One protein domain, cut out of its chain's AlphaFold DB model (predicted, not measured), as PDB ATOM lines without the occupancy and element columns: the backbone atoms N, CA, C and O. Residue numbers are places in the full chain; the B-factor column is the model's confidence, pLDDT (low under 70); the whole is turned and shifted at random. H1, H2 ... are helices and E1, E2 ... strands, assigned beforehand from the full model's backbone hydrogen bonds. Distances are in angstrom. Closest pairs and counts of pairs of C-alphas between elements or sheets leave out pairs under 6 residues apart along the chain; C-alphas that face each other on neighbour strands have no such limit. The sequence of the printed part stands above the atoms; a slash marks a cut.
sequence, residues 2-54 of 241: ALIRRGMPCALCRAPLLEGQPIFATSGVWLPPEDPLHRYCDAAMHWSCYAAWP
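This is residues 2 to 54 of the 241 residues of an uncharacterized protein of Polyangium spumosum (UniProt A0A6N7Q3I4). This domain has little regular structure: it is mostly two long loops, residues 2 to 22 and 26 to 43, that run out from a very small two-stranded hairpin, E1 and E2, with the short helix H1 directly after E2. The long loop of residues 26 to 43 joins the strands and makes one end of the longest axis. The printed part has 53 residues, 11 in named elements, in the order E1, E2, H1; the sheet is antiparallel and the class mixed. It is compact, with a radius of gyration of the C-alphas of 11.0 A and spans of 33 by 24 by 14 A.

Residues 2 to 22 hold no named element. E1, residues 23 to 25, begins at C-alpha 23 (167.501, 211.008, 153.559) and measures 6.4 A. E2, residues 44 to 46, measures 7.2 A. H1, residues 47 to 51, measures 6.0 A and ends at C-alpha 51 (177.729, 213.274, 157.138).

E1 and E2 form an antiparallel hairpin at 147 degrees, with N 24 and O 45 within hydrogen-bond range at 2.9 A. The closest C-alphas of E1 and H1, those of Phe 24 and Trp 47, are 5.1 A apart. In H1 the O i to N i+4 pair is within hydrogen-bond range.

The C-alphas farthest apart, of Gly 20 and Glu 34, are 34.3 A apart. The printed part has no cut. The link E1 to E2 is long. No printed residue is under 70 in pLDDT.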
ATOM      1  N   ALA A   2     167.505 205.949 143.305       77.69
ATOM      2  CA  ALA A   2     167.221 204.857 144.226       77.69
ATOM      3  C   ALA A   2     165.724 204.848 144.570       77.69
ATOM      4  O   ALA A   2     165.139 205.886 144.893       77.69
ATOM      5  N   LEU A   3     165.087 203.682 144.481       85.81
ATOM      6  CA  LEU A   3     163.695 203.524 144.890       85.81
ATOM      7  C   LEU A   3     163.632 203.504 146.419       85.81
ATOM      8  O   LEU A   3     163.842 202.466 147.046       85.81
ATOM      9  N   ILE A   4     163.348 204.660 147.018       88.94
ATOM     10  CA  ILE A   4     163.241 204.789 148.472       88.94
ATOM     11  C   ILE A   4     161.880 204.255 148.923       88.94
ATOM     12  O   ILE A   4     160.834 204.741 148.493       88.94
ATOM     13  N   ARG A   5     161.886 203.246 149.799       91.06
ATOM     14  CA  ARG A   5     160.677 202.694 150.425       91.06
ATOM     15  C   ARG A   5     160.713 202.943 151.924       91.06
ATOM     16  O   ARG A   5     161.766 202.838 152.551       91.06
ATOM     17  N   ARG A   6     159.547 203.223 152.511       90.19
ATOM     18  CA  ARG A   6     159.405 203.370 153.964       90.19
ATOM     19  C   ARG A   6     159.939 202.124 154.674       90.19
ATOM     20  O   ARG A   6     159.590 201.006 154.304       90.19
ATOM     21  N   GLY A   7     160.775 202.329 155.691       93.75
ATOM     22  CA  GLY A   7     161.348 201.246 156.489       93.75
ATOM     23  C   GLY A   7     162.505 200.495 155.826       93.75
ATOM     24  O   GLY A   7     163.012 199.552 156.430       93.75
ATOM     25  N   MET A   8     162.962 200.890 154.629       96.31
ATOM     26  CA  MET A   8     164.182 200.308 154.061       96.31
ATOM     27  C   MET A   8     165.385 200.589 154.981       96.31
ATOM     28  O   MET A   8     165.442 201.661 155.589       96.31
ATOM     29  N   PRO A   9     166.349 199.666 155.107       97.56
ATOM     30  CA  PRO A   9     167.490 199.869 155.990       97.56
ATOM     31  C   PRO A   9     168.450 200.911 155.410       97.56
ATOM     32  O   PRO A   9     168.807 200.860 154.233       97.56
ATOM     33  N   CYS A  10     168.930 201.819 156.256       97.94
ATOM     34  CA  CYS A  10     170.039 202.710 155.942       97.94
ATOM     35  C   CYS A  10     171.274 201.889 155.550       97.94
ATOM     36  O   CYS A  10     171.680 200.974 156.275       97.94
ATOM     37  N   ALA A  11     171.908 202.231 154.429       97.69
ATOM     38  CA  ALA A  11     173.055 201.481 153.922       97.69
ATOM     39  C   ALA A  11     174.259 201.464 154.886       97.69
ATOM     40  O   ALA A  11     175.063 200.532 154.844       97.69
ATOM     41  N   LEU A  12     174.366 202.466 155.767       98.19
ATOM     42  CA  LEU A  12     175.465 202.618 156.721       98.19
ATOM     43  C   LEU A  12     175.155 201.981 158.082       98.19
ATOM     44  O   LEU A  12     175.853 201.057 158.492       98.19
ATOM     45  N   CYS A  13     174.111 202.441 158.779       98.25
ATOM     46  CA  CYS A  13     173.816 202.005 160.152       98.25
ATOM     47  C   CYS A  13     172.819 200.843 160.249       98.25
ATOM     48  O   CYS A  13     172.578 200.341 161.342       98.25
ATOM     49  N   ARG A  14     172.213 200.426 159.125       98.00
ATOM     50  CA  ARG A  14     171.184 199.372 159.025       98.00
ATOM     51  C   ARG A  14     169.854 199.651 159.733       98.00
ATOM     52  O   ARG A  14     168.911 198.894 159.522       98.00
ATOM     53  N   ALA A  15     169.733 200.739 160.491       98.12
ATOM     54  CA  ALA A  15     168.460 201.182 161.054       98.12
ATOM     55  C   ALA A  15     167.468 201.586 159.940       98.12
ATOM     56  O   ALA A  15     167.902 202.032 158.873       98.12
ATOM     57  N   PRO A  16     166.148 201.451 160.158       97.75
ATOM     58  CA  PRO A  16     165.147 201.797 159.154       97.75
ATOM     59  C   PRO A  16     165.146 203.300 158.830       97.75
ATOM     60  O   PRO A  16     165.277 204.143 159.718       97.75
ATOM     61  N   LEU A  17     164.953 203.634 157.552       96.88
ATOM     62  CA  LEU A  17     164.660 204.992 157.092       96.88
ATOM     63  C   LEU A  17     163.181 205.299 157.348       96.88
ATOM     64  O   LEU A  17     162.292 204.624 156.809       96.88
ATOM     65  N   LEU A  18     162.918 206.300 158.188       94.94
ATOM     66  CA  LEU A  18     161.567 206.712 158.557       94.94
ATOM     67  C   LEU A  18     161.135 207.959 157.783       94.94
ATOM     68  O   LEU A  18     161.949 208.764 157.335       94.94
ATOM     69  N   GLU A  19     159.825 208.112 157.643       90.81
ATOM     70  CA  GLU A  19     159.210 209.288 157.035       90.81
ATOM     71  C   GLU A  19     159.526 210.557 157.845       90.81
ATOM     72  O   GLU A  19     159.618 210.512 159.072       90.81
ATOM     73  N   GLY A  20     159.744 211.677 157.154       89.75
ATOM     74  CA  GLY A  20     160.127 212.954 157.768       89.75
ATOM     75  C   GLY A  20     161.598 213.060 158.189       89.75
ATOM     76  O   GLY A  20     162.048 214.149 158.536       89.75
ATOM     77  N   GLN A  21     162.377 211.974 158.133       91.94
ATOM     78  CA  GLN A  21     163.820 212.052 158.355       91.94
ATOM     79  C   GLN A  21     164.535 212.536 157.087       91.94
ATOM     80  O   GLN A  21     164.201 212.087 155.990       91.94
ATOM     81  N   PRO A  22     165.569 213.386 157.206       93.38
ATOM     82  CA  PRO A  22     166.417 213.720 156.072       93.38
ATOM     83  C   PRO A  22     167.139 212.472 155.535       93.38
ATOM     84  O   PRO A  22     167.956 211.852 156.228       93.38
ATOM     85  N   ILE A  23     166.879 212.135 154.269       95.06
ATOM     86  CA  ILE A  23     167.501 211.008 153.559       95.06
ATOM     87  C   ILE A  23     168.478 211.529 152.500       95.06
ATOM     88  O   ILE A  23     168.140 212.405 151.706       95.06
ATOM     89  N   PHE A  24     169.677 210.952 152.478       96.06
ATOM     90  CA  PHE A  24     170.612 211.050 151.363       96.06
ATOM     91  C   PHE A  24     170.457 209.813 150.477       96.06
ATOM     92  O   PHE A  24     170.415 208.683 150.973       96.06
ATOM     93  N   ALA A  25     170.386 210.022 149.167       95.56
ATOM     94  CA  ALA A  25     170.375 208.945 148.195       95.56
ATOM     95  C   ALA A  25     171.051 209.386 146.903       95.56
ATOM     96  O   ALA A  25     170.919 210.525 146.456       95.56
ATOM     97  N   THR A  26     171.736 208.442 146.286       93.62
ATOM     98  CA  THR A  26     172.356 208.592 144.970       93.62
ATOM     99  C   THR A  26     171.594 207.789 143.924       93.62
ATOM    100  O   THR A  26     170.774 206.939 144.274       93.62
ATOM    101  N   SER A  27     171.860 208.021 142.638       90.69
ATOM    102  CA  SER A  27     171.237 207.256 141.557       90.69
ATOM    103  C   SER A  27     172.248 206.555 140.665       90.69
ATOM    104  O   SER A  27     173.152 207.204 140.151       90.69
ATOM    105  N   GLY A  28     172.000 205.276 140.388       92.00
ATOM    106  CA  GLY A  28     172.810 204.472 139.474       92.00
ATOM    107  C   GLY A  28     174.023 203.820 140.137       92.00
ATOM    108  O   GLY A  28     174.235 203.932 141.342       92.00
ATOM    109  N   VAL A  29     174.805 203.105 139.332       94.62
ATOM    110  CA  VAL A  29     175.994 202.363 139.764       94.62
ATOM    111  C   VAL A  29     177.164 202.805 138.897       94.62
ATOM    112  O   VAL A  29     177.216 202.482 137.716       94.62
ATOM    113  N   TRP A  30     178.057 203.608 139.472       95.38
ATOM    114  CA  TRP A  30     179.171 204.248 138.754       95.38
ATOM    115  C   TRP A  30     180.551 203.829 139.265       95.38
ATOM    116  O   TRP A  30     181.567 204.185 138.671       95.38
ATOM    117  N   LEU A  31     180.600 203.087 140.369       97.00
ATOM    118  CA  LEU A  31     181.814 202.426 140.826       97.00
ATOM    119  C   LEU A  31     181.893 201.022 140.217       97.00
ATOM    120  O   LEU A  31     180.851 200.414 139.972       97.00
ATOM    121  N   PRO A  32     183.099 200.487 139.977       96.69
ATOM    122  CA  PRO A  32     183.254 199.097 139.579       96.69
ATOM    123  C   PRO A  32     182.971 198.159 140.774       96.69
ATOM    124  O   PRO A  32     183.174 198.572 141.921       96.69
ATOM    125  N   PRO A  33     182.516 196.911 140.549       97.62
ATOM    126  CA  PRO A  33     182.169 195.970 141.622       97.62
ATOM    127  C   PRO A  33     183.291 195.685 142.629       97.62
ATOM    128  O   PRO A  33     183.012 195.336 143.776       97.62
ATOM    129  N   GLU A  34     184.547 195.831 142.213       97.88
ATOM    130  CA  GLU A  34     185.737 195.600 143.032       97.88
ATOM    131  C   GLU A  34     186.001 196.739 144.030       97.88
ATOM    132  O   GLU A  34     186.743 196.553 144.996       97.88
ATOM    133  N   ASP A  35     185.404 197.921 143.830       98.06
ATOM    134  CA  ASP A  35     185.547 199.032 144.766       98.06
ATOM    135  C   ASP A  35     184.731 198.759 146.043       98.06
ATOM    136  O   ASP A  35     183.515 198.556 145.965       98.06
ATOM    137  N   PRO A  36     185.323 198.833 147.251       97.75
ATOM    138  CA  PRO A  36     184.587 198.646 148.504       97.75
ATOM    139  C   PRO A  36     183.379 199.580 148.673       97.75
ATOM    140  O   PRO A  36     182.465 199.282 149.450       97.75
ATOM    141  N   LEU A  37     183.372 200.720 147.973       98.00
ATOM    142  CA  LEU A  37     182.287 201.689 148.011       98.00
ATOM    143  C   LEU A  37     181.126 201.364 147.054       98.00
ATOM    144  O   LEU A  37     180.051 201.942 147.208       98.00
ATOM    145  N   HIS A  38     181.294 200.409 146.132       98.06
ATOM    146  CA  HIS A  38     180.280 199.994 145.156       98.06
ATOM    147  C   HIS A  38     178.930 199.663 145.802       98.06
ATOM    148  O   HIS A  38     177.878 200.065 145.315       98.06
ATOM    149  N   ARG A  39     178.950 198.995 146.961       97.12
ATOM    150  CA  ARG A  39     177.737 198.608 147.704       97.12
ATOM    151  C   ARG A  39     176.888 199.784 148.211       97.12
ATOM    152  O   ARG A  39     175.811 199.551 148.756       97.12
ATOM    153  N   TYR A  40     177.401 201.008 148.120       97.38
ATOM    154  CA  TYR A  40     176.706 202.232 148.512       97.38
ATOM    155  C   TYR A  40     176.182 203.028 147.309       97.38
ATOM    156  O   TYR A  40     175.476 204.014 147.508       97.38
ATOM    157  N   CYS A  41     176.488 202.607 146.078       96.94
ATOM    158  CA  CYS A  41     175.840 203.134 144.881       96.94
ATOM    159  C   CYS A  41     174.349 202.764 144.859       96.94
ATOM    160  O   CYS A  41     173.958 201.715 145.368       96.94
ATOM    161  N   ASP A  42     173.520 203.644 144.286       95.44
ATOM    162  CA  ASP A  42     172.048 203.536 144.257       95.44
ATOM    163  C   ASP A  42     171.399 203.197 145.619       95.44
ATOM    164  O   ASP A  42     170.324 202.603 145.688       95.44
ATOM    165  N   ALA A  43     172.051 203.572 146.725       95.56
ATOM    166  CA  ALA A  43     171.600 203.263 148.074       95.56
ATOM    167  C   ALA A  43     171.079 204.510 148.799       95.56
ATOM    168  O   ALA A  43     171.515 205.636 148.549       95.56
ATOM    169  N   ALA A  44     170.158 204.288 149.737       96.50
ATOM    170  CA  ALA A  44     169.626 205.322 150.613       96.50
ATOM    171  C   ALA A  44     170.206 205.193 152.029       96.50
ATOM    172  O   ALA A  44     170.443 204.092 152.540       96.50
ATOM    173  N   MET A  45     170.432 206.327 152.681       97.62
ATOM    174  CA  MET A  45     170.970 206.402 154.036       97.62
ATOM    175  C   MET A  45     170.494 207.672 154.742       97.62
ATOM    176  O   MET A  45     170.087 208.638 154.101       97.62
ATOM    177  N   HIS A  46     170.544 207.690 156.073       97.62
ATOM    178  CA  HIS A  46     170.289 208.918 156.826       97.62
ATOM    179  C   HIS A  46     171.348 209.966 156.484       97.62
ATOM    180  O   HIS A  46     172.537 209.641 156.422       97.62
ATOM    181  N   TRP A  47     170.942 211.227 156.339       97.19
ATOM    182  CA  TRP A  47     171.890 212.329 156.135       97.19
ATOM    183  C   TRP A  47     172.936 212.421 157.250       97.19
ATOM    184  O   TRP A  47     174.108 212.642 156.962       97.19
ATOM    185  N   SER A  48     172.543 212.190 158.506       97.44
ATOM    186  CA  SER A  48     173.459 212.195 159.652       97.44
ATOM    187  C   SER A  48     174.507 211.081 159.568       97.44
ATOM    188  O   SER A  48     175.690 211.329 159.797       97.44
ATOM    189  N   CYS A  49     174.101 209.867 159.178       98.38
ATOM    190  CA  CYS A  49     175.031 208.762 158.948       98.38
ATOM    191  C   CYS A  49     175.999 209.081 157.808       98.38
ATOM    192  O   CYS A  49     177.192 208.829 157.946       98.38
ATOM    193  N   TYR A  50     175.500 209.648 156.707       98.44
ATOM    194  CA  TYR A  50     176.335 210.053 155.580       98.44
ATOM    195  C   TYR A  50     177.334 211.149 155.966       98.44
ATOM    196  O   TYR A  50     178.516 211.052 155.647       98.44
ATOM    197  N   ALA A  51     176.888 212.166 156.703       98.31
ATOM    198  CA  ALA A  51     177.729 213.274 157.138       98.31
ATOM    199  C   ALA A  51     178.871 212.826 158.064       98.31
ATOM    200  O   ALA A  51     179.973 213.354 157.950       98.31
ATOM    201  N   ALA A  52     178.620 211.841 158.934       98.38
ATOM    202  CA  ALA A  52     179.613 211.279 159.850       98.38
ATOM    203  C   ALA A  52     180.502 210.189 159.219       98.38
ATOM    204  O   ALA A  52     181.412 209.682 159.874       98.38
ATOM    205  N   TRP A  53     180.241 209.781 157.974       98.56
ATOM    206  CA  TRP A  53     180.933 208.658 157.348       98.56
ATOM    207  C   TRP A  53     182.338 209.058 156.866       98.56
ATOM    208  O   TRP A  53     182.451 209.882 155.960       98.56
ATOM    209  N   PRO A  54     183.430 208.439 157.362       98.44
ATOM    210  CA  PRO A  54     184.787 208.860 156.993       98.44
ATOM    211  C   PRO A  54     185.118 208.745 155.497       98.44
ATOM    212  O   PRO A  54     185.965 209.473 154.994       98.44
TER     213      PRO A  54